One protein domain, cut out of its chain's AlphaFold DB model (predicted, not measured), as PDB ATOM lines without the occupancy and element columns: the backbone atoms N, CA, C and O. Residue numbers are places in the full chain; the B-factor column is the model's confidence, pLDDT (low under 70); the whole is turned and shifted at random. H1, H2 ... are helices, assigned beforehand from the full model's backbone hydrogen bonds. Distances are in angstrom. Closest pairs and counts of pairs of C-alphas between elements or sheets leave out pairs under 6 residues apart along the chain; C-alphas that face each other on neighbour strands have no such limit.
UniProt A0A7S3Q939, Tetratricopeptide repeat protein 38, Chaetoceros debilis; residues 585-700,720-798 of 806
ATOM      1  N   ASP A 585     -56.192 177.792 -59.681       91.75
ATOM      2  CA  ASP A 585     -55.021 176.966 -59.349       91.75
ATOM      3  C   ASP A 585     -54.483 177.275 -57.937       91.75
ATOM      4  O   ASP A 585     -54.281 176.371 -57.127       91.75
ATOM      5  N   VAL A 586     -54.368 178.558 -57.573       93.62
ATOM      6  CA  VAL A 586     -53.914 178.983 -56.234       93.62
ATOM      7  C   VAL A 586     -54.883 178.540 -55.139       93.62
ATOM      8  O   VAL A 586     -54.452 178.027 -54.106       93.62
ATOM      9  N   LEU A 587     -56.194 178.694 -55.356       96.06
ATOM     10  CA  LEU A 587     -57.205 178.224 -54.401       96.06
ATOM     11  C   LEU A 587     -57.178 176.704 -54.245       96.06
ATOM     12  O   LEU A 587     -57.380 176.192 -53.143       96.06
ATOM     13  N   THR A 588     -56.905 175.982 -55.329       95.00
ATOM     14  CA  THR A 588     -56.753 174.525 -55.322       95.00
ATOM     15  C   THR A 588     -55.585 174.100 -54.434       95.00
ATOM     16  O   THR A 588     -55.772 173.300 -53.513       95.00
ATOM     17  N   ASP A 589     -54.402 174.676 -54.651       93.88
ATOM     18  CA  ASP A 589     -53.204 174.369 -53.863       93.88
ATOM     19  C   ASP A 589     -53.392 174.738 -52.383       93.88
ATOM     20  O   ASP A 589     -53.068 173.945 -51.489       93.88
ATOM     21  N   ALA A 590     -53.997 175.897 -52.107       96.19
ATOM     22  CA  ALA A 590     -54.327 176.328 -50.751       96.19
ATOM     23  C   ALA A 590     -55.290 175.351 -50.055       96.19
ATOM     24  O   ALA A 590     -55.105 175.016 -48.884       96.19
ATOM     25  N   SER A 591     -56.301 174.866 -50.774       96.56
ATOM     26  CA  SER A 591     -57.309 173.938 -50.254       96.56
ATOM     27  C   SER A 591     -56.713 172.590 -49.878       96.56
ATOM     28  O   SER A 591     -56.977 172.079 -48.790       96.56
ATOM     29  N   PHE A 592     -55.873 172.021 -50.743       95.19
ATOM     30  CA  PHE A 592     -55.244 170.735 -50.458       95.19
ATOM     31  C   PHE A 592     -54.203 170.829 -49.346       95.19
ATOM     32  O   PHE A 592     -54.140 169.936 -48.500       95.19
ATOM     33  N   LEU A 593     -53.439 171.924 -49.274       94.31
ATOM     34  CA  LEU A 593     -52.541 172.153 -48.143       94.31
ATOM     35  C   LEU A 593     -53.322 172.329 -46.830       94.31
ATOM     36  O   LEU A 593     -52.920 171.780 -45.805       94.31
ATOM     37  N   MET A 594     -54.458 173.034 -46.853       95.44
ATOM     38  CA  MET A 594     -55.322 173.197 -45.678       95.44
ATOM     39  C   MET A 594     -55.926 171.869 -45.215       95.44
ATOM     40  O   MET A 594     -55.868 171.541 -44.030       95.44
ATOM     41  N   LEU A 595     -56.443 171.067 -46.149       94.94
ATOM     42  CA  LEU A 595     -56.933 169.722 -45.856       94.94
ATOM     43  C   LEU A 595     -55.847 168.880 -45.189       94.94
ATOM     44  O   LEU A 595     -56.092 168.218 -44.181       94.94
ATOM     45  N   ARG A 596     -54.633 168.930 -45.730       92.62
ATOM     46  CA  ARG A 596     -53.496 168.190 -45.201       92.62
ATOM     47  C   ARG A 596     -53.128 168.626 -43.780       92.62
ATOM     48  O   ARG A 596     -52.869 167.776 -42.924       92.62
ATOM     49  N   LEU A 597     -53.123 169.933 -43.515       92.88
ATOM     50  CA  LEU A 597     -52.923 170.495 -42.178       92.88
ATOM     51  C   LEU A 597     -54.014 170.028 -41.198       92.88
ATOM     52  O   LEU A 597     -53.695 169.663 -40.066       92.88
ATOM     53  N   ALA A 598     -55.274 169.969 -41.634       92.94
ATOM     54  CA  ALA A 598     -56.383 169.492 -40.807       92.94
ATOM     55  C   ALA A 598     -56.308 167.986 -40.511       92.94
ATOM     56  O   ALA A 598     -56.417 167.581 -39.358       92.94
ATOM     57  N   ILE A 599     -56.036 167.159 -41.526       91.31
ATOM     58  CA  ILE A 599     -55.833 165.703 -41.383       91.31
ATOM     59  C   ILE A 599     -54.688 165.389 -40.411       91.31
ATOM     60  O   ILE A 599     -54.751 164.424 -39.654       91.31
ATOM     61  N   SER A 600     -53.651 166.225 -40.413       88.81
ATOM     62  CA  SER A 600     -52.500 166.088 -39.516       88.81
ATOM     63  C   SER A 600     -52.786 166.570 -38.085       88.81
ATOM     64  O   SER A 600     -51.924 166.447 -37.219       88.81
ATOM     65  N   GLY A 601     -53.974 167.127 -37.818       89.44
ATOM     66  CA  GLY A 601     -54.350 167.682 -36.515       89.44
ATOM     67  C   GLY A 601     -53.699 169.031 -36.190       89.44
ATOM     68  O   GLY A 601     -53.780 169.483 -35.051       89.44
ATOM     69  N   VAL A 602     -53.057 169.679 -37.171       90.19
ATOM     70  CA  VAL A 602     -52.404 170.992 -37.005       90.19
ATOM     71  C   VAL A 602     -53.426 172.115 -36.930       90.19
ATOM     72  O   VAL A 602     -53.227 173.115 -36.241       90.19
ATOM     73  N   VAL A 603     -54.498 171.958 -37.698       91.62
ATOM     74  CA  VAL A 603     -55.553 172.948 -37.863       91.62
ATOM     75  C   VAL A 603     -56.868 172.302 -37.475       91.62
ATOM     76  O   VAL A 603     -57.218 171.240 -37.985       91.62
ATOM     77  N   GLU A 604     -57.585 172.937 -36.554       90.06
ATOM     78  CA  GLU A 604     -58.915 172.479 -36.175       90.06
ATOM     79  C   GLU A 604     -59.930 172.757 -37.290       90.06
ATOM     80  O   GLU A 604     -59.769 173.659 -38.112       90.06
ATOM     81  N   ALA A 605     -61.012 171.985 -37.312       82.62
ATOM     82  CA  ALA A 605     -62.063 172.130 -38.314       82.62
ATOM     83  C   ALA A 605     -62.817 173.473 -38.250       82.62
ATOM     84  O   ALA A 605     -63.432 173.885 -39.229       82.62
ATOM     85  N   ASP A 606     -62.801 174.148 -37.101       88.94
ATOM     86  CA  ASP A 606     -63.420 175.459 -36.879       88.94
ATOM     87  C   ASP A 606     -62.442 176.632 -37.073       88.94
ATOM     88  O   ASP A 606     -62.806 177.786 -36.812       88.94
ATOM     89  N   ASP A 607     -61.230 176.359 -37.566       94.25
ATOM     90  CA  ASP A 607     -60.216 177.374 -37.826       94.25
ATOM     91  C   ASP A 607     -60.706 178.419 -38.840       94.25
ATOM     92  O   ASP A 607     -61.379 178.125 -39.833       94.25
ATOM     93  N   VAL A 608     -60.343 179.679 -38.594       94.50
ATOM     94  CA  VAL A 608     -60.731 180.823 -39.428       94.50
ATOM     95  C   VAL A 608     -60.304 180.626 -40.885       94.50
ATOM     96  O   VAL A 608     -61.037 181.026 -41.786       94.50
ATOM     97  N   ARG A 609     -59.171 179.964 -41.141       94.19
ATOM     98  CA  ARG A 609     -58.643 179.730 -42.494       94.19
ATOM     99  C   ARG A 609     -59.568 178.862 -43.349       94.19
ATOM    100  O   ARG A 609     -59.698 179.136 -44.539       94.19
ATOM    101  N   TRP A 610     -60.273 177.894 -42.751       94.12
ATOM    102  CA  TRP A 610     -61.303 177.112 -43.451       94.12
ATOM    103  C   TRP A 610     -62.439 178.003 -43.951       94.12
ATOM    104  O   TRP A 610     -62.841 177.899 -45.107       94.12
ATOM    105  N   LYS A 611     -62.909 178.931 -43.108       93.50
ATOM    106  CA  LYS A 611     -63.973 179.877 -43.474       93.50
ATOM    107  C   LYS A 611     -63.525 180.841 -44.569       93.50
ATOM    108  O   LYS A 611     -64.281 181.080 -45.500       93.50
ATOM    109  N   LYS A 612     -62.287 181.342 -44.490       94.69
ATOM    110  CA  LYS A 612     -61.716 182.220 -45.524       94.69
ATOM    111  C   LYS A 612     -61.659 181.526 -46.886       94.69
ATOM    112  O   LYS A 612     -62.069 182.112 -47.882       94.69
ATOM    113  N   LEU A 613     -61.199 180.272 -46.927       95.81
ATOM    114  CA  LEU A 613     -61.192 179.476 -48.157       95.81
ATOM    115  C   LEU A 613     -62.600 179.182 -48.670       95.81
ATOM    116  O   LEU A 613     -62.832 179.286 -49.871       95.81
ATOM    117  N   GLN A 614     -63.539 178.853 -47.782       95.75
ATOM    118  CA  GLN A 614     -64.936 178.657 -48.159       95.75
ATOM    119  C   GLN A 614     -65.507 179.915 -48.825       95.75
ATOM    120  O   GLN A 614     -66.017 179.829 -49.939       95.75
ATOM    121  N   SER A 615     -65.360 181.085 -48.198       94.81
ATOM    122  CA  SER A 615     -65.828 182.356 -48.762       94.81
ATOM    123  C   SER A 615     -65.142 182.698 -50.086       94.81
ATOM    124  O   SER A 615     -65.797 183.185 -51.009       94.81
ATOM    125  N   ALA A 616     -63.848 182.401 -50.219       95.12
ATOM    126  CA  ALA A 616     -63.129 182.593 -51.472       95.12
ATOM    127  C   ALA A 616     -63.682 181.690 -52.585       95.12
ATOM    128  O   ALA A 616     -63.931 182.170 -53.690       95.12
ATOM    129  N   TRP A 617     -63.945 180.413 -52.297       96.88
ATOM    130  CA  TRP A 617     -64.574 179.506 -53.255       96.88
ATOM    131  C   TRP A 617     -66.001 179.921 -53.609       96.88
ATOM    132  O   TRP A 617     -66.358 179.858 -54.781       96.88
ATOM    133  N   GLU A 618     -66.806 180.379 -52.648       95.81
ATOM    134  CA  GLU A 618     -68.180 180.838 -52.898       95.81
ATOM    135  C   GLU A 618     -68.184 182.024 -53.871       95.81
ATOM    136  O   GLU A 618     -68.954 182.045 -54.835       95.81
ATOM    137  N   LYS A 619     -67.253 182.969 -53.685       94.44
ATOM    138  CA  LYS A 619     -67.035 184.086 -54.613       94.44
ATOM    139  C   LYS A 619     -66.582 183.607 -55.990       94.44
ATOM    140  O   LYS A 619     -67.154 184.032 -56.990       94.44
ATOM    141  N   THR A 620     -65.606 182.703 -56.062       95.19
ATOM    142  CA  THR A 620     -65.112 182.154 -57.337       95.19
ATOM    143  C   THR A 620     -66.202 181.395 -58.097       95.19
ATOM    144  O   THR A 620     -66.344 181.567 -59.303       95.19
ATOM    145  N   VAL A 621     -67.030 180.611 -57.406       95.50
ATOM    146  CA  VAL A 621     -68.188 179.926 -58.005       95.50
ATOM    147  C   VAL A 621     -69.238 180.931 -58.473       95.50
ATOM    148  O   VAL A 621     -69.810 180.755 -59.545       95.50
ATOM    149  N   SER A 622     -69.483 182.003 -57.714       94.75
ATOM    150  CA  SER A 622     -70.371 183.078 -58.164       94.75
ATOM    151  C   SER A 622     -69.846 183.758 -59.429       94.75
ATOM    152  O   SER A 622     -70.643 184.072 -60.306       94.75
ATOM    153  N   ILE A 623     -68.533 183.979 -59.533       93.62
ATOM    154  CA  ILE A 623     -67.893 184.522 -60.737       93.62
ATOM    155  C   ILE A 623     -68.113 183.572 -61.915       93.62
ATOM    156  O   ILE A 623     -68.617 183.996 -62.951       93.62
ATOM    157  N   GLU A 624     -67.822 182.283 -61.750       94.31
ATOM    158  CA  GLU A 624     -68.077 181.294 -62.800       94.31
ATOM    159  C   GLU A 624     -69.542 181.283 -63.236       94.31
ATOM    160  O   GLU A 624     -69.830 181.397 -64.420       94.31
ATOM    161  N   ASN A 625     -70.493 181.261 -62.306       93.38
ATOM    162  CA  ASN A 625     -71.913 181.261 -62.660       93.38
ATOM    163  C   ASN A 625     -72.366 182.539 -63.391       93.38
ATOM    164  O   ASN A 625     -73.333 182.490 -64.150       93.38
ATOM    165  N   ASN A 626     -71.698 183.672 -63.160       93.31
ATOM    166  CA  ASN A 626     -72.052 184.954 -63.769       93.31
ATOM    167  C   ASN A 626     -71.458 185.141 -65.172       93.31
ATOM    168  O   ASN A 626     -72.087 185.792 -66.006       93.31
ATOM    169  N   TYR A 627     -70.259 184.607 -65.427       91.25
ATOM    170  CA  TYR A 627     -69.500 184.888 -66.655       91.25
ATOM    171  C   TYR A 627     -69.204 183.662 -67.518       91.25
ATOM    172  O   TYR A 627     -68.761 183.823 -68.657       91.25
ATOM    173  N   ALA A 628     -69.398 182.448 -67.010       85.75
ATOM    174  CA  ALA A 628     -69.230 181.249 -67.813       85.75
ATOM    175  C   ALA A 628     -70.400 181.107 -68.795       85.75
ATOM    176  O   ALA A 628     -71.550 181.432 -68.483       85.75
ATOM    177  N   ASP A 629     -70.115 180.606 -69.997       84.00
ATOM    178  CA  ASP A 629     -71.165 180.320 -70.971       84.00
ATOM    179  C   ASP A 629     -72.140 179.304 -70.369       84.00
ATOM    180  O   ASP A 629     -71.710 178.346 -69.723       84.00
ATOM    181  N   SER A 630     -73.445 179.460 -70.615       79.19
ATOM    182  CA  SER A 630     -74.490 178.598 -70.032       79.19
ATOM    183  C   SER A 630     -74.314 177.102 -70.325       79.19
ATOM    184  O   SER A 630     -74.921 176.261 -69.668       79.19
ATOM    185  N   GLU A 631     -73.513 176.764 -71.339       79.06
ATOM    186  CA  GLU A 631     -73.180 175.389 -71.721       79.06
ATOM    187  C   GLU A 631     -71.943 174.833 -70.995       79.06
ATOM    188  O   GLU A 631     -71.731 173.617 -70.958       79.06
ATOM    189  N   SER A 632     -71.111 175.698 -70.415       79.94
ATOM    190  CA  SER A 632     -69.875 175.297 -69.758       79.94
ATOM    191  C   SER A 632     -70.146 174.815 -68.332       79.94
ATOM    192  O   SER A 632     -70.776 175.479 -67.513       79.94
ATOM    193  N   LYS A 633     -69.686 173.598 -68.024       84.19
ATOM    194  CA  LYS A 633     -69.755 173.063 -66.659       84.19
ATOM    195  C   LYS A 633     -68.772 173.836 -65.779       84.19
ATOM    196  O   LYS A 633     -67.629 174.018 -66.192       84.19
ATOM    197  N   LEU A 634     -69.165 174.148 -64.543       87.56
ATOM    198  CA  LEU A 634     -68.318 174.787 -63.528       87.56
ATOM    199  C   LEU A 634     -66.905 174.178 -63.505       87.56
ATOM    200  O   LEU A 634     -66.784 172.965 -63.324       87.56
ATOM    201  N   PHE A 635     -65.868 174.989 -63.729       89.50
ATOM    202  CA  PHE A 635     -64.455 174.586 -63.823       89.50
ATOM    203  C   PHE A 635     -64.170 173.418 -64.787       89.50
ATOM    204  O   PHE A 635     -63.341 172.554 -64.496       89.50
ATOM    205  N   SER A 636     -64.866 173.307 -65.926       87.56
ATOM    206  CA  SER A 636     -64.659 172.210 -66.897       87.56
ATOM    207  C   SER A 636     -63.206 172.036 -67.333       87.56
ATOM    208  O   SER A 636     -62.803 170.921 -67.647       87.56
ATOM    209  N   TYR A 637     -62.435 173.119 -67.319       87.81
ATOM    210  CA  TYR A 637     -61.027 173.146 -67.684       87.81
ATOM    211  C   TYR A 637     -60.069 172.721 -66.561       87.81
ATOM    212  O   TYR A 637     -58.932 172.369 -66.856       87.81
ATOM    213  N   SER A 638     -60.511 172.732 -65.296       90.56
ATOM    214  CA  SER A 638     -59.693 172.373 -64.131       90.56
ATOM    215  C   SER A 638     -60.424 171.378 -63.216       90.56
ATOM    216  O   SER A 638     -61.073 171.756 -62.237       90.56
ATOM    217  N   PRO A 639     -60.337 170.067 -63.503       88.12
ATOM    218  CA  PRO A 639     -60.863 169.032 -62.613       88.12
ATOM    219  C   PRO A 639     -60.392 169.099 -61.144       88.12
ATOM    220  O   PRO A 639     -61.171 168.732 -60.264       88.12
ATOM    221  N   MET A 640     -59.179 169.591 -60.839       91.06
ATOM    222  CA  MET A 640     -58.715 169.734 -59.440       91.06
ATOM    223  C   MET A 640     -59.514 170.801 -58.732       91.06
ATOM    224  O   MET A 640     -59.886 170.589 -57.585       91.06
ATOM    225  N   ALA A 641     -59.796 171.912 -59.405       93.56
ATOM    226  CA  ALA A 641     -60.587 172.981 -58.828       93.56
ATOM    227  C   ALA A 641     -61.948 172.484 -58.365       93.56
ATOM    228  O   ALA A 641     -62.397 172.832 -57.277       93.56
ATOM    229  N   LYS A 642     -62.591 171.610 -59.152       93.06
ATOM    230  CA  LYS A 642     -63.860 170.983 -58.757       93.06
ATOM    231  C   LYS A 642     -63.705 170.160 -57.487       93.06
ATOM    232  O   LYS A 642     -64.538 170.246 -56.597       93.06
ATOM    233  N   ILE A 643     -62.646 169.360 -57.394       94.44
ATOM    234  CA  ILE A 643     -62.417 168.477 -56.244       94.44
ATOM    235  C   ILE A 643     -62.042 169.295 -55.002       94.44
ATOM    236  O   ILE A 643     -62.595 169.059 -53.933       94.44
ATOM    237  N   ALA A 644     -61.177 170.297 -55.148       96.00
ATOM    238  CA  ALA A 644     -60.786 171.209 -54.080       96.00
ATOM    239  C   ALA A 644     -61.969 172.046 -53.574       96.00
ATOM    240  O   ALA A 644     -62.214 172.080 -52.373       96.00
ATOM    241  N   SER A 645     -62.746 172.662 -54.468       96.62
ATOM    242  CA  SER A 645     -63.945 173.424 -54.087       96.62
ATOM    243  C   SER A 645     -65.012 172.547 -53.436       96.62
ATOM    244  O   SER A 645     -65.684 173.008 -52.514       96.62
ATOM    245  N   SER A 646     -65.120 171.269 -53.829       96.44
ATOM    246  CA  SER A 646     -66.047 170.315 -53.202       96.44
ATOM    247  C   SER A 646     -65.748 170.088 -51.718       96.44
ATOM    248  O   SER A 646     -66.647 169.693 -50.992       96.44
ATOM    249  N   LEU A 647     -64.530 170.367 -51.229       96.31
ATOM    250  CA  LEU A 647     -64.225 170.318 -49.789       96.31
ATOM    251  C   LEU A 647     -65.010 171.363 -48.978       96.31
ATOM    252  O   LEU A 647     -65.174 171.190 -47.773       96.31
ATOM    253  N   PHE A 648     -65.457 172.445 -49.616       95.88
ATOM    254  CA  PHE A 648     -66.075 173.597 -48.954       95.88
ATOM    255  C   PHE A 648     -67.520 173.833 -49.391       95.88
ATOM    256  O   PHE A 648     -68.321 174.326 -48.601       95.88
ATOM    257  N   ILE A 649     -67.845 173.507 -50.642       95.81
ATOM    258  CA  ILE A 649     -69.138 173.787 -51.265       95.81
ATOM    259  C   ILE A 649     -69.755 172.478 -51.737       95.81
ATOM    260  O   ILE A 649     -69.115 171.674 -52.413       95.81
ATOM    261  N   ASP A 650     -71.029 172.294 -51.413       92.69
ATOM    262  CA  ASP A 650     -71.804 171.175 -51.922       92.69
ATOM    263  C   ASP A 650     -72.265 171.452 -53.351       92.69
ATOM    264  O   ASP A 650     -73.021 172.390 -53.603       92.69
ATOM    265  N   PHE A 651     -71.827 170.603 -54.278       89.12
ATOM    266  CA  PHE A 651     -72.299 170.610 -55.656       89.12
ATOM    267  C   PHE A 651     -73.170 169.383 -55.921       89.12
ATOM    268  O   PHE A 651     -72.995 168.328 -55.308       89.12
ATOM    269  N   ASP A 652     -74.067 169.493 -56.900       87.00
ATOM    270  CA  ASP A 652     -74.709 168.317 -57.480       87.00
ATOM    271  C   ASP A 652     -73.657 167.540 -58.279       87.00
ATOM    272  O   ASP A 652     -73.334 167.855 -59.428       87.00
ATOM    273  N   HIS A 653     -73.063 166.541 -57.633       81.12
ATOM    274  CA  HIS A 653     -72.052 165.708 -58.260       81.12
ATOM    275  C   HIS A 653     -72.721 164.685 -59.173       81.12
ATOM    276  O   HIS A 653     -73.555 163.881 -58.745       81.12
ATOM    277  N   ASP A 654     -72.295 164.655 -60.432       80.75
ATOM    278  CA  ASP A 654     -72.549 163.498 -61.274       80.75
ATOM    279  C   ASP A 654     -71.741 162.329 -60.704       80.75
ATOM    280  O   ASP A 654     -70.529 162.249 -60.875       80.75
ATOM    281  N   SER A 655     -72.406 161.445 -59.959       76.06
ATOM    282  CA  SER A 655     -71.777 160.249 -59.381       76.06
ATOM    283  C   SER A 655     -71.217 159.289 -60.443       76.06
ATOM    284  O   SER A 655     -70.491 158.347 -60.104       76.06
ATOM    285  N   SER A 656     -71.538 159.510 -61.724       78.12
ATOM    286  CA  SER A 656     -70.968 158.754 -62.828       78.12
ATOM    287  C   SER A 656     -69.576 159.288 -63.204       78.12
ATOM    288  O   SER A 656     -69.352 160.477 -63.409       78.12
ATOM    289  N   GLY A 657     -68.598 158.382 -63.267       84.31
ATOM    290  CA  GLY A 657     -67.217 158.701 -63.642       84.31
ATOM    291  C   GLY A 657     -66.252 158.920 -62.470       84.31
ATOM    292  O   GLY A 657     -66.632 159.054 -61.307       84.31
ATOM    293  N   LYS A 658     -64.954 158.916 -62.793       84.06
ATOM    294  CA  LYS A 658     -63.844 158.977 -61.824       84.06
ATOM    295  C   LYS A 658     -63.816 160.317 -61.082       84.06
ATOM    296  O   LYS A 658     -63.761 160.346 -59.855       84.06
ATOM    297  N   SER A 659     -63.925 161.423 -61.825       85.12
ATOM    298  CA  SER A 659     -63.949 162.776 -61.248       85.12
ATOM    299  C   SER A 659     -65.144 162.978 -60.311       85.12
ATOM    300  O   SER A 659     -64.981 163.545 -59.235       85.12
ATOM    301  N   GLY A 660     -66.318 162.448 -60.671       90.12
ATOM    302  CA  GLY A 660     -67.524 162.508 -59.845       90.12
ATOM    303  C   GLY A 660     -67.354 161.849 -58.479       90.12
ATOM    304  O   GLY A 660     -67.707 162.431 -57.454       90.12
ATOM    305  N   LYS A 661     -66.724 160.667 -58.442       92.88
ATOM    306  CA  LYS A 661     -66.416 159.962 -57.188       92.88
ATOM    307  C   LYS A 661     -65.411 160.712 -56.319       92.88
ATOM    308  O   LYS A 661     -65.593 160.761 -55.107       92.88
ATOM    309  N   LEU A 662     -64.387 161.325 -56.918       92.88
ATOM    310  CA  LEU A 662     -63.419 162.148 -56.181       92.88
ATOM    311  C   LEU A 662     -64.063 163.402 -55.590       92.88
ATOM    312  O   LEU A 662     -63.782 163.744 -54.447       92.88
ATOM    313  N   GLN A 663     -64.944 164.065 -56.342       94.06
ATOM    314  CA  GLN A 663     -65.696 165.218 -55.842       94.06
ATOM    315  C   GLN A 663     -66.631 164.815 -54.698       94.06
ATOM    316  O   GLN A 663     -66.627 165.458 -53.653       94.06
ATOM    317  N   ALA A 664     -67.359 163.703 -54.849       95.38
ATOM    318  CA  ALA A 664     -68.215 163.167 -53.794       95.38
ATOM    319  C   ALA A 664     -67.410 162.803 -52.533       95.38
ATOM    320  O   ALA A 664     -67.839 163.110 -51.421       95.38
ATOM    321  N   ALA A 665     -66.226 162.201 -52.698       96.25
ATOM    322  CA  ALA A 665     -65.319 161.925 -51.589       96.25
ATOM    323  C   ALA A 665     -64.855 163.222 -50.913       96.25
ATOM    324  O   ALA A 665     -64.915 163.314 -49.691       96.25
ATOM    325  N   ALA A 666     -64.445 164.233 -51.683       96.31
ATOM    326  CA  ALA A 666     -64.027 165.530 -51.156       96.31
ATOM    327  C   ALA A 666     -65.154 166.247 -50.390       96.31
ATOM    328  O   ALA A 666     -64.930 166.675 -49.260       96.31
ATOM    329  N   SER A 667     -66.378 166.297 -50.927       96.38
ATOM    330  CA  SER A 667     -67.545 166.850 -50.213       96.38
ATOM    331  C   SER A 667     -67.818 166.113 -48.909       96.38
ATOM    332  O   SER A 667     -68.015 166.738 -47.861       96.38
ATOM    333  N   LEU A 668     -67.765 164.779 -48.927       96.44
ATOM    334  CA  LEU A 668     -67.965 163.991 -47.719       96.44
ATOM    335  C   LEU A 668     -66.851 164.234 -46.688       96.44
ATOM    336  O   LEU A 668     -67.153 164.419 -45.512       96.44
ATOM    337  N   ILE A 669     -65.590 164.331 -47.120       96.06
ATOM    338  CA  ILE A 669     -64.449 164.686 -46.260       96.06
ATOM    339  C   ILE A 669     -64.654 166.063 -45.623       96.06
ATOM    340  O   ILE A 669     -64.528 166.183 -44.406       96.06
ATOM    341  N   GLY A 670     -65.005 167.086 -46.408       95.06
ATOM    342  CA  GLY A 670     -65.254 168.442 -45.909       95.06
ATOM    343  C   GLY A 670     -66.333 168.474 -44.825       95.06
ATOM    344  O   GLY A 670     -66.126 169.011 -43.734       95.06
ATOM    345  N   LYS A 671     -67.456 167.785 -45.069       94.81
ATOM    346  CA  LYS A 671     -68.555 167.624 -44.098       94.81
ATOM    347  C   LYS A 671     -68.127 166.900 -42.828       94.81
ATOM    348  O   LYS A 671     -68.558 167.284 -41.741       94.81
ATOM    349  N   LEU A 672     -67.343 165.834 -42.962       94.69
ATOM    350  CA  LEU A 672     -66.894 165.021 -41.835       94.69
ATOM    351  C   LEU A 672     -65.871 165.752 -40.974       94.69
ATOM    352  O   LEU A 672     -65.964 165.685 -39.753       94.69
ATOM    353  N   ILE A 673     -64.950 166.497 -41.586       92.31
ATOM    354  CA  ILE A 673     -64.010 167.353 -40.857       92.31
ATOM    355  C   ILE A 673     -64.787 168.424 -40.084       92.31
ATOM    356  O   ILE A 673     -64.542 168.608 -38.895       92.31
ATOM    357  N   ALA A 674     -65.788 169.062 -40.699       90.62
ATOM    358  CA  ALA A 674     -66.609 170.081 -40.041       90.62
ATOM    359  C   ALA A 674     -67.483 169.551 -38.879       90.62
ATOM    360  O   ALA A 674     -67.843 170.316 -37.978       90.62
ATOM    361  N   LYS A 675     -67.851 168.260 -38.863       88.19
ATOM    362  CA  LYS A 675     -68.742 167.654 -37.853       88.19
ATOM    363  C   LYS A 675     -67.956 166.923 -36.751       88.19
ATOM    364  O   LYS A 675     -67.467 165.821 -36.952       88.19
ATOM    365  N   LYS A 676     -67.943 167.463 -35.525       71.69
ATOM    366  CA  LYS A 676     -67.266 166.871 -34.341       71.69
ATOM    367  C   LYS A 676     -67.994 165.658 -33.679       71.69
ATOM    368  O   LYS A 676     -67.744 165.382 -32.511       71.69
ATOM    369  N   THR A 677     -68.926 164.947 -34.327       68.31
ATOM    370  CA  THR A 677     -69.779 163.925 -33.648       68.31
ATOM    371  C   THR A 677     -69.266 162.481 -33.765       68.31
ATOM    372  O   THR A 677     -68.984 162.024 -34.858       68.31
ATOM    373  N   GLU A 678     -69.221 161.716 -32.667       67.44
ATOM    374  CA  GLU A 678     -68.446 160.456 -32.570       67.44
ATOM    375  C   GLU A 678     -69.150 159.152 -33.037       67.44
ATOM    376  O   GLU A 678     -68.492 158.121 -33.160       67.44
ATOM    377  N   GLY A 679     -70.467 159.150 -33.288       69.69
ATOM    378  CA  GLY A 679     -71.247 157.910 -33.495       69.69
ATOM    379  C   GLY A 679     -71.434 157.469 -34.954       69.69
ATOM    380  O   GLY A 679     -70.933 156.426 -35.361       69.69
ATOM    381  N   GLU A 680     -72.153 158.264 -35.751       75.94
ATOM    382  CA  GLU A 680     -72.503 157.953 -37.157       75.94
ATOM    383  C   GLU A 680     -71.358 158.225 -38.153       75.94
ATOM    384  O   GLU A 680     -71.502 158.051 -39.360       75.94
ATOM    385  N   VAL A 681     -70.208 158.673 -37.651       87.69
ATOM    386  CA  VAL A 681     -69.099 159.163 -38.475       87.69
ATOM    387  C   VAL A 681     -68.239 158.030 -39.045       87.69
ATOM    388  O   VAL A 681     -67.679 158.191 -40.127       87.69
ATOM    389  N   LYS A 682     -68.175 156.857 -38.399       92.19
ATOM    390  CA  LYS A 682     -67.335 155.738 -38.875       92.19
ATOM    391  C   LYS A 682     -67.795 155.165 -40.216       92.19
ATOM    392  O   LYS A 682     -66.971 154.985 -41.110       92.19
ATOM    393  N   ASP A 683     -69.100 154.937 -40.372       93.69
ATOM    394  CA  ASP A 683     -69.673 154.398 -41.612       93.69
ATOM    395  C   ASP A 683     -69.490 155.383 -42.779       93.69
ATOM    396  O   ASP A 683     -69.151 154.990 -43.892       93.69
ATOM    397  N   GLN A 684     -69.591 156.686 -42.506       95.56
ATOM    398  CA  GLN A 684     -69.348 157.723 -43.511       95.56
ATOM    399  C   GLN A 684     -67.873 157.771 -43.950       95.56
ATOM    400  O   GLN A 684     -67.592 157.951 -45.133       95.56
ATOM    401  N   TRP A 685     -66.912 157.550 -43.045       96.12
ATOM    402  CA  TRP A 685     -65.500 157.413 -43.433       96.12
ATOM    403  C   TRP A 685     -65.234 156.158 -44.270       96.12
ATOM    404  O   TRP A 685     -64.401 156.195 -45.177       96.12
ATOM    405  N   HIS A 686     -65.955 155.061 -44.022       96.38
ATOM    406  CA  HIS A 686     -65.898 153.884 -44.890       96.38
ATOM    407  C   HIS A 686     -66.369 154.211 -46.318       96.38
ATOM    408  O   HIS A 686     -65.713 153.822 -47.288       96.38
ATOM    409  N   ASP A 687     -67.440 154.997 -46.457       96.56
ATOM    410  CA  ASP A 687     -67.913 155.473 -47.761       96.56
ATOM    411  C   ASP A 687     -66.875 156.361 -48.467       96.56
ATOM    412  O   ASP A 687     -66.665 156.207 -49.672       96.56
ATOM    413  N   VAL A 688     -66.151 157.221 -47.734       97.12
ATOM    414  CA  VAL A 688     -65.017 157.989 -48.291       97.12
ATOM    415  C   VAL A 688     -63.954 157.049 -48.864       97.12
ATOM    416  O   VAL A 688     -63.542 157.222 -50.013       97.12
ATOM    417  N   VAL A 689     -63.522 156.032 -48.106       97.38
ATOM    418  CA  VAL A 689     -62.518 155.058 -48.577       97.38
ATOM    419  C   VAL A 689     -63.008 154.339 -49.828       97.38
ATOM    420  O   VAL A 689     -62.243 154.168 -50.774       97.38
ATOM    421  N   LYS A 690     -64.281 153.937 -49.859       96.62
ATOM    422  CA  LYS A 690     -64.887 153.291 -51.023       96.62
ATOM    423  C   LYS A 690     -64.865 154.204 -52.249       96.62
ATOM    424  O   LYS A 690     -64.436 153.756 -53.308       96.62
ATOM    425  N   LEU A 691     -65.273 155.465 -52.117       96.12
ATOM    426  CA  LEU A 691     -65.275 156.427 -53.225       96.12
ATOM    427  C   LEU A 691     -63.862 156.693 -53.761       96.12
ATOM    428  O   LEU A 691     -63.664 156.683 -54.977       96.12
ATOM    429  N   LEU A 692     -62.879 156.881 -52.874       95.38
ATOM    430  CA  LEU A 692     -61.479 157.105 -53.255       95.38
ATOM    431  C   LEU A 692     -60.857 155.870 -53.918       95.38
ATOM    432  O   LEU A 692     -60.175 155.988 -54.934       95.38
ATOM    433  N   ASP A 693     -61.121 154.679 -53.383       94.38
ATOM    434  CA  ASP A 693     -60.638 153.418 -53.947       94.38
ATOM    435  C   ASP A 693     -61.284 153.110 -55.304       94.38
ATOM    436  O   ASP A 693     -60.614 152.662 -56.231       94.38
ATOM    437  N   GLU A 694     -62.574 153.394 -55.473       92.31
ATOM    438  CA  GLU A 694     -63.256 153.256 -56.761       92.31
ATOM    439  C   GLU A 694     -62.769 154.274 -57.798       92.31
ATOM    440  O   GLU A 694     -62.679 153.946 -58.983       92.31
ATOM    441  N   ALA A 695     -62.462 155.503 -57.373       89.94
ATOM    442  CA  ALA A 695     -61.858 156.504 -58.243       89.94
ATOM    443  C   ALA A 695     -60.466 156.065 -58.718       89.94
ATOM    444  O   ALA A 695     -60.179 156.159 -59.910       89.94
ATOM    445  N   ARG A 696     -59.649 155.522 -57.806       87.62
ATOM    446  CA  ARG A 696     -58.300 155.016 -58.090       87.62
ATOM    447  C   ARG A 696     -58.308 153.745 -58.941       87.62
ATOM    448  O   ARG A 696     -57.630 153.681 -59.955       87.62
ATOM    449  N   SER A 697     -59.072 152.723 -58.558       83.44
ATOM    450  CA  SER A 697     -59.105 151.418 -59.248       83.44
ATOM    451  C   SER A 697     -59.705 151.487 -60.651       83.44
ATOM    452  O   SER A 697     -59.397 150.656 -61.506       83.44
ATOM    453  N   GLY A 698     -60.530 152.502 -60.921       67.44
ATOM    454  CA  GLY A 698     -60.952 152.820 -62.277       67.44
ATOM    455  C   GLY A 698     -59.779 153.142 -63.210       67.44
ATOM    456  O   GLY A 698     -59.941 153.023 -64.421       67.44
ATOM    457  N   TRP A 699     -58.618 153.564 -62.697       62.56
ATOM    458  CA  TRP A 699     -57.444 153.901 -63.513       62.56
ATOM    459  C   TRP A 699     -56.730 152.667 -64.066       62.56
ATOM    460  O   TRP A 699     -56.261 152.689 -65.195       62.56
ATOM    461  N   GLU A 700     -56.717 151.556 -63.331       54.41
ATOM    462  CA  GLU A 700     -55.945 150.367 -63.719       54.41
ATOM    463  C   GLU A 700     -56.598 149.528 -64.832       54.41
ATOM    464  O   GLU A 700     -55.934 148.687 -65.435       54.41
ATOM    465  N   ILE A 720     -57.798 161.634 -65.996       52.22
ATOM    466  CA  ILE A 720     -56.989 161.907 -64.778       52.22
ATOM    467  C   ILE A 720     -55.558 161.297 -64.695       52.22
ATOM    468  O   ILE A 720     -54.876 161.493 -63.693       52.22
ATOM    469  N   ASP A 721     -54.998 160.685 -65.743       43.34
ATOM    470  CA  ASP A 721     -53.676 160.015 -65.634       43.34
ATOM    471  C   ASP A 721     -52.465 160.934 -65.325       43.34
ATOM    472  O   ASP A 721     -51.452 160.468 -64.809       43.34
ATOM    473  N   GLY A 722     -52.514 162.246 -65.594       49.09
ATOM    474  CA  GLY A 722     -51.351 163.133 -65.409       49.09
ATOM    475  C   GLY A 722     -51.357 164.044 -64.176       49.09
ATOM    476  O   GLY A 722     -50.671 165.063 -64.180       49.09
ATOM    477  N   TRP A 723     -52.085 163.716 -63.106       54.69
ATOM    478  CA  TRP A 723     -52.303 164.633 -61.968       54.69
ATOM    479  C   TRP A 723     -51.511 164.254 -60.697       54.69
ATOM    480  O   TRP A 723     -51.788 164.757 -59.609       54.69
ATOM    481  N   GLU A 724     -50.523 163.362 -60.805       59.75
ATOM    482  CA  GLU A 724     -49.960 162.612 -59.663       59.75
ATOM    483  C   GLU A 724     -49.451 163.457 -58.479       59.75
ATOM    484  O   GLU A 724     -49.624 163.039 -57.335       59.75
ATOM    485  N   ILE A 725     -48.861 164.641 -58.698       59.81
ATOM    486  CA  ILE A 725     -48.282 165.413 -57.582       59.81
ATOM    487  C   ILE A 725     -49.366 165.971 -56.668       59.81
ATOM    488  O   ILE A 725     -49.244 165.863 -55.451       59.81
ATOM    489  N   THR A 726     -50.437 166.543 -57.202       71.94
ATOM    490  CA  THR A 726     -51.486 167.128 -56.355       71.94
ATOM    491  C   THR A 726     -52.579 166.101 -56.065       71.94
ATOM    492  O   THR A 726     -52.920 165.872 -54.906       71.94
ATOM    493  N   MET A 727     -53.059 165.393 -57.092       81.19
ATOM    494  CA  MET A 727     -54.140 164.411 -56.964       81.19
ATOM    495  C   MET A 727     -53.685 163.113 -56.295       81.19
ATOM    496  O   MET A 727     -54.363 162.620 -55.397       81.19
ATOM    497  N   GLY A 728     -52.526 162.567 -56.679       82.12
ATOM    498  CA  GLY A 728     -52.007 161.340 -56.064       82.12
ATOM    499  C   GLY A 728     -51.801 161.522 -54.561       82.12
ATOM    500  O   GLY A 728     -52.248 160.702 -53.763       82.12
ATOM    501  N   ASN A 729     -51.244 162.664 -54.159       84.56
ATOM    502  CA  ASN A 729     -51.055 162.980 -52.745       84.56
ATOM    503  C   ASN A 729     -52.366 163.260 -52.004       84.56
ATOM    504  O   ASN A 729     -52.503 162.814 -50.866       84.56
ATOM    505  N   PHE A 730     -53.342 163.909 -52.648       91.31
ATOM    506  CA  PHE A 730     -54.692 164.040 -52.099       91.31
ATOM    507  C   PHE A 730     -55.326 162.666 -51.828       91.31
ATOM    508  O   PHE A 730     -55.729 162.412 -50.695       91.31
ATOM    509  N   ILE A 731     -55.371 161.766 -52.821       92.25
ATOM    510  CA  ILE A 731     -55.972 160.428 -52.668       92.25
ATOM    511  C   ILE A 731     -55.244 159.640 -51.587       92.25
ATOM    512  O   ILE A 731     -55.894 159.070 -50.715       92.25
ATOM    513  N   GLU A 732     -53.912 159.613 -51.619       91.31
ATOM    514  CA  GLU A 732     -53.110 158.891 -50.633       91.31
ATOM    515  C   GLU A 732     -53.396 159.342 -49.206       91.31
ATOM    516  O   GLU A 732     -53.692 158.513 -48.341       91.31
ATOM    517  N   GLN A 733     -53.337 160.648 -48.953       92.75
ATOM    518  CA  GLN A 733     -53.543 161.198 -47.616       92.75
ATOM    519  C   GLN A 733     -54.989 161.033 -47.158       92.75
ATOM    520  O   GLN A 733     -55.226 160.562 -46.044       92.75
ATOM    521  N   ALA A 734     -55.949 161.367 -48.022       95.81
ATOM    522  CA  ALA A 734     -57.366 161.271 -47.707       95.81
ATOM    523  C   ALA A 734     -57.795 159.822 -47.450       95.81
ATOM    524  O   ALA A 734     -58.504 159.565 -46.479       95.81
ATOM    525  N   LEU A 735     -57.333 158.863 -48.262       96.88
ATOM    526  CA  LEU A 735     -57.687 157.449 -48.116       96.88
ATOM    527  C   LEU A 735     -57.084 156.859 -46.842       96.88
ATOM    528  O   LEU A 735     -57.789 156.167 -46.109       96.88
ATOM    529  N   CYS A 736     -55.814 157.149 -46.543       96.50
ATOM    530  CA  CYS A 736     -55.182 156.670 -45.310       96.50
ATOM    531  C   CYS A 736     -55.875 157.238 -44.071       96.50
ATOM    532  O   CYS A 736     -56.180 156.487 -43.146       96.50
ATOM    533  N   TYR A 737     -56.167 158.540 -44.066       96.25
ATOM    534  CA  TYR A 737     -56.890 159.168 -42.965       96.25
ATOM    535  C   TYR A 737     -58.285 158.559 -42.794       96.25
ATOM    536  O   TYR A 737     -58.626 158.109 -41.703       96.25
ATOM    537  N   ALA A 738     -59.057 158.460 -43.876       97.25
ATOM    538  CA  ALA A 738     -60.396 157.881 -43.849       97.25
ATOM    539  C   ALA A 738     -60.395 156.417 -43.376       97.25
ATOM    540  O   ALA A 738     -61.270 156.023 -42.611       97.25
ATOM    541  N   ALA A 739     -59.393 155.621 -43.762       97.56
ATOM    542  CA  ALA A 739     -59.257 154.235 -43.314       97.56
ATOM    543  C   ALA A 739     -58.966 154.116 -41.810       97.56
ATOM    544  O   ALA A 739     -59.502 153.226 -41.152       97.56
ATOM    545  N   ILE A 740     -58.155 155.020 -41.252       96.44
ATOM    546  CA  ILE A 740     -57.901 155.078 -39.805       96.44
ATOM    547  C   ILE A 740     -59.179 155.483 -39.062       96.44
ATOM    548  O   ILE A 740     -59.530 154.875 -38.052       96.44
ATOM    549  N   GLN A 741     -59.907 156.480 -39.576       95.75
ATOM    550  CA  GLN A 741     -61.141 156.961 -38.950       95.75
ATOM    551  C   GLN A 741     -62.287 155.942 -39.021       95.75
ATOM    552  O   GLN A 741     -63.082 155.848 -38.083       95.75
ATOM    553  N   SER A 742     -62.377 155.154 -40.098       95.81
ATOM    554  CA  SER A 742     -63.408 154.120 -40.229       95.81
ATOM    555  C   SER A 742     -63.178 152.935 -39.287       95.81
ATOM    556  O   SER A 742     -64.144 152.283 -38.891       95.81
ATOM    557  N   GLN A 743     -61.921 152.664 -38.901       94.75
ATOM    558  CA  GLN A 743     -61.514 151.488 -38.116       94.75
ATOM    559  C   GLN A 743     -61.977 150.154 -38.736       94.75
ATOM    560  O   GLN A 743     -62.103 149.141 -38.047       94.75
ATOM    561  N   ASP A 744     -62.244 150.146 -40.045       95.81
ATOM    562  CA  ASP A 744     -62.641 148.958 -40.791       95.81
ATOM    563  C   ASP A 744     -61.403 148.246 -41.348       95.81
ATOM    564  O   ASP A 744     -60.576 148.831 -42.053       95.81
ATOM    565  N   TYR A 745     -61.305 146.944 -41.084       97.38
ATOM    566  CA  TYR A 745     -60.187 146.115 -41.530       97.38
ATOM    567  C   TYR A 745     -60.016 146.130 -43.058       97.38
ATOM    568  O   TYR A 745     -58.887 146.154 -43.556       97.38
ATOM    569  N   THR A 746     -61.117 146.158 -43.818       97.44
ATOM    570  CA  THR A 746     -61.057 146.180 -45.290       97.44
ATOM    571  C   THR A 746     -60.467 147.496 -45.790       97.44
ATOM    572  O   THR A 746     -59.598 147.504 -46.664       97.44
ATOM    573  N   SER A 747     -60.899 148.608 -45.198       97.69
ATOM    574  CA  SER A 747     -60.396 149.954 -45.472       97.69
ATOM    575  C   SER A 747     -58.906 150.081 -45.150       97.69
ATOM    576  O   SER A 747     -58.132 150.560 -45.980       97.69
ATOM    577  N   LEU A 748     -58.477 149.566 -43.993       98.06
ATOM    578  CA  LEU A 748     -57.067 149.537 -43.595       98.06
ATOM    579  C   LEU A 748     -56.210 148.682 -44.542       98.06
ATOM    580  O   LEU A 748     -55.098 149.076 -44.887       98.06
ATOM    581  N   CYS A 749     -56.723 147.550 -45.035       97.69
ATOM    582  CA  CYS A 749     -56.016 146.739 -46.032       97.69
ATOM    583  C   CYS A 749     -55.792 147.495 -47.350       97.69
ATOM    584  O   CYS A 749     -54.705 147.402 -47.922       97.69
ATOM    585  N   LYS A 750     -56.783 148.267 -47.817       96.69
ATOM    586  CA  LYS A 750     -56.647 149.116 -49.014       96.69
ATOM    587  C   LYS A 750     -55.605 150.213 -48.806       96.69
ATOM    588  O   LYS A 750     -54.729 150.394 -49.651       96.69
ATOM    589  N   ALA A 751     -55.653 150.885 -47.654       97.25
ATOM    590  CA  ALA A 751     -54.662 151.889 -47.274       97.25
ATOM    591  C   ALA A 751     -53.247 151.299 -47.182       97.25
ATOM    592  O   ALA A 751     -52.289 151.932 -47.623       97.25
ATOM    593  N   ARG A 752     -53.104 150.062 -46.681       97.44
ATOM    594  CA  ARG A 752     -51.814 149.359 -46.612       97.44
ATOM    595  C   ARG A 752     -51.237 149.122 -48.002       97.44
ATOM    596  O   ARG A 752     -50.060 149.394 -48.210       97.44
ATOM    597  N   THR A 753     -52.049 148.620 -48.934       95.50
ATOM    598  CA  THR A 753     -51.622 148.387 -50.323       95.50
ATOM    599  C   THR A 753     -51.159 149.690 -50.967       95.50
ATOM    600  O   THR A 753     -50.051 149.743 -51.492       95.50
ATOM    601  N   LEU A 754     -51.951 150.759 -50.826       93.38
ATOM    602  CA  LEU A 754     -51.592 152.085 -51.328       93.38
ATOM    603  C   LEU A 754     -50.265 152.581 -50.741       93.38
ATOM    604  O   LEU A 754     -49.351 152.909 -51.485       93.38
ATOM    605  N   CYS A 755     -50.120 152.567 -49.414       94.50
ATOM    606  CA  CYS A 755     -48.887 152.999 -48.756       94.50
ATOM    607  C   CYS A 755     -47.668 152.162 -49.172       94.50
ATOM    608  O   CYS A 755     -46.580 152.712 -49.329       94.50
ATOM    609  N   SER A 756     -47.833 150.851 -49.365       94.81
ATOM    610  CA  SER A 756     -46.755 149.973 -49.834       94.81
ATOM    611  C   SER A 756     -46.273 150.363 -51.234       94.81
ATOM    612  O   SER A 756     -45.070 150.343 -51.501       94.81
ATOM    613  N   GLU A 757     -47.188 150.731 -52.133       91.50
ATOM    614  CA  GLU A 757     -46.837 151.259 -53.453       91.50
ATOM    615  C   GLU A 757     -46.138 152.617 -53.335       91.50
ATOM    616  O   GLU A 757     -45.057 152.799 -53.896       91.50
ATOM    617  N   SER A 758     -46.679 153.541 -52.535       90.44
ATOM    618  CA  SER A 758     -46.095 154.874 -52.333       90.44
ATOM    619  C   SER A 758     -44.685 154.814 -51.748       90.44
ATOM    620  O   SER A 758     -43.821 155.579 -52.164       90.44
ATOM    621  N   VAL A 759     -44.419 153.900 -50.810       92.81
ATOM    622  CA  VAL A 759     -43.074 153.658 -50.257       92.81
ATOM    623  C   VAL A 759     -42.139 153.054 -51.308       92.81
ATOM    624  O   VAL A 759     -40.955 153.372 -51.324       92.81
ATOM    625  N   THR A 760     -42.654 152.226 -52.216       90.69
ATOM    626  CA  THR A 760     -41.855 151.668 -53.319       90.69
ATOM    627  C   THR A 760     -41.461 152.751 -54.324       90.69
ATOM    628  O   THR A 760     -40.318 152.785 -54.777       90.69
ATOM    629  N   LEU A 761     -42.389 153.653 -54.651       86.12
ATOM    630  CA  LEU A 761     -42.161 154.750 -55.595       86.12
ATOM    631  C   LEU A 761     -41.328 155.885 -54.981       86.12
ATOM    632  O   LEU A 761     -40.460 156.442 -55.644       86.12
ATOM    633  N   ARG A 762     -41.564 156.209 -53.705       88.06
ATOM    634  CA  ARG A 762     -40.960 157.339 -52.980       88.06
ATOM    635  C   ARG A 762     -40.275 156.873 -51.703       88.06
ATOM    636  O   ARG A 762     -40.574 157.350 -50.607       88.06
ATOM    637  N   ALA A 763     -39.322 155.956 -51.848       90.50
ATOM    638  CA  ALA A 763     -38.622 155.330 -50.725       90.50
ATOM    639  C   ALA A 763     -37.866 156.320 -49.823       90.50
ATOM    640  O   ALA A 763     -37.589 155.997 -48.670       90.50
ATOM    641  N   ASN A 764     -37.553 157.520 -50.317       91.44
ATOM    642  CA  ASN A 764     -36.878 158.557 -49.536       91.44
ATOM    643  C   ASN A 764     -37.841 159.475 -48.770       91.44
ATOM    644  O   ASN A 764     -37.376 160.286 -47.973       91.44
ATOM    645  N   SER A 765     -39.158 159.360 -48.987       91.56
ATOM    646  CA  SER A 765     -40.151 160.226 -48.345       91.56
ATOM    647  C   SER A 765     -40.398 159.791 -46.895       91.56
ATOM    648  O   SER A 765     -40.980 158.719 -46.677       91.56
ATOM    649  N   PRO A 766     -40.029 160.606 -45.885       92.12
ATOM    650  CA  PRO A 766     -40.294 160.287 -44.481       92.12
ATOM    651  C   PRO A 766     -41.793 160.130 -44.208       92.12
ATOM    652  O   PRO A 766     -42.199 159.293 -43.402       92.12
ATOM    653  N   GLU A 767     -42.616 160.915 -44.903       91.19
ATOM    654  CA  GLU A 767     -44.068 160.914 -44.769       91.19
ATOM    655  C   GLU A 767     -44.697 159.596 -45.238       91.19
ATOM    656  O   GLU A 767     -45.539 159.038 -44.534       91.19
ATOM    657  N   CYS A 768     -44.269 159.062 -46.391       92.19
ATOM    658  CA  CYS A 768     -44.779 157.789 -46.911       92.19
ATOM    659  C   CYS A 768     -44.541 156.656 -45.906       92.19
ATOM    660  O   CYS A 768     -45.455 155.887 -45.603       92.19
ATOM    661  N   TRP A 769     -43.336 156.598 -45.334       94.62
ATOM    662  CA  TRP A 769     -42.987 155.631 -44.294       94.62
ATOM    663  C   TRP A 769     -43.773 155.842 -43.001       94.62
ATOM    664  O   TRP A 769     -44.222 154.871 -42.394       94.62
ATOM    665  N   PHE A 770     -43.988 157.094 -42.590       93.69
ATOM    666  CA  PHE A 770     -44.782 157.407 -41.404       93.69
ATOM    667  C   PHE A 770     -46.230 156.934 -41.555       93.69
ATOM    668  O   PHE A 770     -46.733 156.213 -40.692       93.69
ATOM    669  N   ARG A 771     -46.884 157.280 -42.673       93.75
ATOM    670  CA  ARG A 771     -48.251 156.828 -42.981       93.75
ATOM    671  C   ARG A 771     -48.332 155.308 -43.026       93.75
ATOM    672  O   ARG A 771     -49.243 154.732 -42.439       93.75
ATOM    673  N   TYR A 772     -47.360 154.658 -43.665       96.44
ATOM    674  CA  TYR A 772     -47.317 153.201 -43.722       96.44
ATOM    675  C   TYR A 772     -47.220 152.578 -42.324       96.44
ATOM    676  O   TYR A 772     -47.986 151.669 -42.006       96.44
ATOM    677  N   GLY A 773     -46.361 153.125 -41.457       96.12
ATOM    678  CA  GLY A 773     -46.255 152.712 -40.057       96.12
ATOM    679  C   GLY A 773     -47.557 152.893 -39.275       96.12
ATOM    680  O   GLY A 773     -47.941 151.998 -38.523       96.12
ATOM    681  N   MET A 774     -48.282 154.000 -39.485       95.69
ATOM    682  CA  MET A 774     -49.601 154.210 -38.868       95.69
ATOM    683  C   MET A 774     -50.600 153.130 -39.287       95.69
ATOM    684  O   MET A 774     -51.240 152.531 -38.429       95.69
ATOM    685  N   ILE A 775     -50.704 152.838 -40.585       97.88
ATOM    686  CA  ILE A 775     -51.634 151.821 -41.091       97.88
ATOM    687  C   ILE A 775     -51.268 150.418 -40.589       97.88
ATOM    688  O   ILE A 775     -52.151 149.662 -40.189       97.88
ATOM    689  N   LEU A 776     -49.980 150.063 -40.574       98.06
ATOM    690  CA  LEU A 776     -49.515 148.776 -40.042       98.06
ATOM    691  C   LEU A 776     -49.837 148.623 -38.555       98.06
ATOM    692  O   LEU A 776     -50.282 147.558 -38.130       98.06
ATOM    693  N   LYS A 777     -49.682 149.703 -37.784       97.62
ATOM    694  CA  LYS A 777     -50.039 149.727 -36.367       97.62
ATOM    695  C   LYS A 777     -51.536 149.502 -36.153       97.62
ATOM    696  O   LYS A 777     -51.902 148.662 -35.339       97.62
ATOM    697  N   GLU A 778     -52.397 150.189 -36.905       97.88
ATOM    698  CA  GLU A 778     -53.856 149.989 -36.832       97.88
ATOM    699  C   GLU A 778     -54.280 148.571 -37.265       97.88
ATOM    700  O   GLU A 778     -55.278 148.038 -36.784       97.88
ATOM    701  N   LEU A 779     -53.498 147.914 -38.129       97.94
ATOM    702  CA  LEU A 779     -53.679 146.502 -38.490       97.94
ATOM    703  C   LEU A 779     -53.129 145.511 -37.444       97.94
ATOM    704  O   LEU A 779     -53.334 144.305 -37.593       97.94
ATOM    705  N   GLY A 780     -52.446 145.987 -36.398       97.75
ATOM    706  CA  GLY A 780     -51.840 145.166 -35.344       97.75
ATOM    707  C   GLY A 780     -50.466 144.576 -35.687       97.75
ATOM    708  O   GLY A 780     -49.988 143.696 -34.970       97.75
ATOM    709  N   ASP A 781     -49.819 145.039 -36.758       97.88
ATOM    710  CA  ASP A 781     -48.480 144.612 -37.186       97.88
ATOM    711  C   ASP A 781     -47.394 145.524 -36.585       97.88
ATOM    712  O   ASP A 781     -46.781 146.357 -37.255       97.88
ATOM    713  N   GLU A 782     -47.204 145.401 -35.270       97.88
ATOM    714  CA  GLU A 782     -46.371 146.308 -34.466       97.88
ATOM    715  C   GLU A 782     -44.884 146.304 -34.851       97.88
ATOM    716  O   GLU A 782     -44.205 147.324 -34.702       97.88
ATOM    717  N   ASP A 783     -44.355 145.178 -35.334       97.75
ATOM    718  CA  ASP A 783     -42.939 145.073 -35.695       97.75
ATOM    719  C   ASP A 783     -42.655 145.793 -37.018       97.75
ATOM    720  O   ASP A 783     -41.783 146.663 -37.058       97.75
ATOM    721  N   ASN A 784     -43.456 145.548 -38.062       97.38
ATOM    722  CA  ASN A 784     -43.311 146.277 -39.324       97.38
ATOM    723  C   ASN A 784     -43.661 147.764 -39.161       97.38
ATOM    724  O   ASN A 784     -43.038 148.619 -39.793       97.38
ATOM    725  N   ALA A 785     -44.625 148.097 -38.295       97.44
ATOM    726  CA  ALA A 785     -44.933 149.485 -37.965       97.44
ATOM    727  C   ALA A 785     -43.725 150.192 -37.338       97.44
ATOM    728  O   ALA A 785     -43.374 151.302 -37.745       97.44
ATOM    729  N   ARG A 786     -43.051 149.543 -36.376       96.69
ATOM    730  CA  ARG A 786     -41.837 150.069 -35.737       96.69
ATOM    731  C   ARG A 786     -40.727 150.307 -36.759       96.69
ATOM    732  O   ARG A 786     -40.115 151.374 -36.730       96.69
ATOM    733  N   ASP A 787     -40.501 149.366 -37.671       96.81
ATOM    734  CA  ASP A 787     -39.492 149.498 -38.727       96.81
ATOM    735  C   ASP A 787     -39.815 150.652 -39.685       96.81
ATOM    736  O   ASP A 787     -38.941 151.467 -39.996       96.81
ATOM    737  N   ALA A 788     -41.081 150.795 -40.084       96.00
ATOM    738  CA  ALA A 788     -41.534 151.908 -40.914       96.00
ATOM    739  C   ALA A 788     -41.358 153.266 -40.208       96.00
ATOM    740  O   ALA A 788     -40.870 154.224 -40.813       96.00
ATOM    741  N   PHE A 789     -41.662 153.360 -38.910       94.50
ATOM    742  CA  PHE A 789     -41.398 154.574 -38.132       94.50
ATOM    743  C   PHE A 789     -39.899 154.872 -38.003       94.50
ATOM    744  O   PHE A 789     -39.502 156.033 -38.109       94.50
ATOM    745  N   HIS A 790     -39.049 153.856 -37.822       93.62
ATOM    746  CA  HIS A 790     -37.595 154.044 -37.815       93.62
ATOM    747  C   HIS A 790     -37.071 154.558 -39.158       93.62
ATOM    748  O   HIS A 790     -36.252 155.479 -39.172       93.62
ATOM    749  N   ALA A 791     -37.566 154.014 -40.274       93.06
ATOM    750  CA  ALA A 791     -37.237 154.503 -41.609       93.06
ATOM    751  C   ALA A 791     -37.655 155.971 -41.782       93.06
ATOM    752  O   ALA A 791     -36.842 156.796 -42.198       93.06
ATOM    753  N   SER A 792     -38.878 156.319 -41.371       92.19
ATOM    754  CA  SER A 792     -39.376 157.697 -41.398       92.19
ATOM    755  C   SER A 792     -38.474 158.661 -40.618       92.19
ATOM    756  O   SER A 792     -38.028 159.669 -41.165       92.19
ATOM    757  N   VAL A 793     -38.123 158.333 -39.370       89.88
ATOM    758  CA  VAL A 793     -37.257 159.182 -38.532       89.88
ATOM    759  C   VAL A 793     -35.863 159.344 -39.142       89.88
ATOM    760  O   VAL A 793     -35.348 160.460 -39.175       89.88
ATOM    761  N   SER A 794     -35.272 158.259 -39.651       89.81
ATOM    762  CA  SER A 794     -33.947 158.262 -40.292       89.81
ATOM    763  C   SER A 794     -33.895 159.151 -41.543       89.81
ATOM    764  O   SER A 794     -32.936 159.892 -41.773       89.81
ATOM    765  N   LEU A 795     -34.959 159.129 -42.349       88.69
ATOM    766  CA  LEU A 795     -35.070 159.963 -43.545       88.69
ATOM    767  C   LEU A 795     -35.356 161.433 -43.192       88.69
ATOM    768  O   LEU A 795     -34.775 162.339 -43.795       88.69
ATOM    769  N   GLY A 796     -36.208 161.688 -42.192       84.38
ATOM    770  CA  GLY A 796     -36.595 163.038 -41.761       84.38
ATOM    771  C   GLY A 796     -35.489 163.806 -41.024       84.38
ATOM    772  O   GLY A 796     -35.369 165.028 -41.175       84.38
ATOM    773  N   SER A 797     -34.629 163.101 -40.279       80.38
ATOM    774  CA  SER A 797     -33.444 163.682 -39.630       80.38
ATOM    775  C   SER A 797     -32.365 164.110 -40.631       80.38
ATOM    776  O   SER A 797     -31.481 164.894 -40.285       80.38
ATOM    777  N   GLY A 798     -32.457 163.649 -41.883       66.50
ATOM    778  CA  GLY A 798     -31.464 163.897 -42.927       66.50
ATOM    779  C   GLY A 798     -30.248 162.970 -42.853       66.50
ATOM    780  O   GLY A 798     -29.302 163.168 -43.611       66.50
TER     781      GLY A 798
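What this domain is: This is residues 585 to 700 and 720 to 798 of the 806 residues of the protein "Tetratricopeptide repeat protein 38" of Chaetoceros debilis (UniProt A0A7S3Q939). An up-and-down bundle of four helices, H5, H6, H7 and H8, each running against the one before it, makes the body, with H6 near the middle of the whole. At one end H9 packs on H8; at the other H4 packs on H5, short H3 sits between H4 and H1, and the hairpin of H1 and H2 covers that side, H1 also packing on H6. The printed part has 195 residues with nine named helices, H1 to H9 in chain order, and no named strand; its class is all helix. It is compact, with a radius of gyration of the C-alphas of 17.2 A, yet elongated, spanning 57 by 36 by 33 A.

How they stand to each other: H5, residues 681 to 700, and H6, residues 724 to 742, touch, with the C-alphas of Lys 682 and Ser 742 closest at 4.5 A; they run opposite ways at a shallow tilt of 34.8 degrees, only just short of steep. H6 is the hub, touching four helices. With residues 732 to 740 alone it touches H7, residues 745 to 761, as a hairpin; the C-alphas of Ala 739 and Ser 747 are closest, at 4.9 A. H7 and H8, residues 766 to 778, form a hairpin at 24 degrees, closest at the C-alphas of Cys 755 and Tyr 772, 5.3 A. H8 and H9, residues 782 to 796, form another at 16 degrees, with the C-alphas of Gly 773 and Ala 785 at 4.1 A. H4, residues 658 to 674, forms a hairpin with H5, closest at the C-alphas of Lys 658 and Ala 695, 4.8 A. H3, residues 639 to 646, touches H4 through Ile 643 and Gln 663, C-alphas 4.6 A apart. H1, residues 585 to 599, touches H3 at a steep tilt of 51 degrees, with the C-alphas of Thr 588 and Ala 644 closest at 5.4 A, and touches H6, closest at the C-alphas of Ile 599 and Tyr 737, 6.8 A. H2, residues 608 to 627, touches H1 with residues 609 to 617 alone, as a hairpin; the C-alphas of Ser 591 and Leu 613 are closest, at 7.1 A. Every O i to N i+4 pair is within hydrogen-bond range in H1, H2, H3, H4, H7, H8 and H9; in H5 14 of 16 are, in H6 14 of 15.

Where its parts are: H5 measures 29.8 A and H2 28.9 A from first to last C-alpha, H6 25.1 A, H4 24.6 A and H7 24.4 A. H1 begins at C-alpha 585 (-55.021, 176.966, -59.349), and H9 ends at C-alpha 796 (-36.595, 163.038, -41.761).

The domain as a whole: The C-alphas of Ser 630 and Asp 783 are farthest apart, 57.4 A. Residues 626 to 631, of which 626 and 627 belong to H2, stand free. Residues 701 to 719 are not printed, and C-alphas 700 and 720 are 11.6 A apart across the cut. The links H2 to H3 and H3 to H4 are long. The model's pLDDT is under 70 at residues 677 to 679, 698 to 700, 720 to 725 and 798.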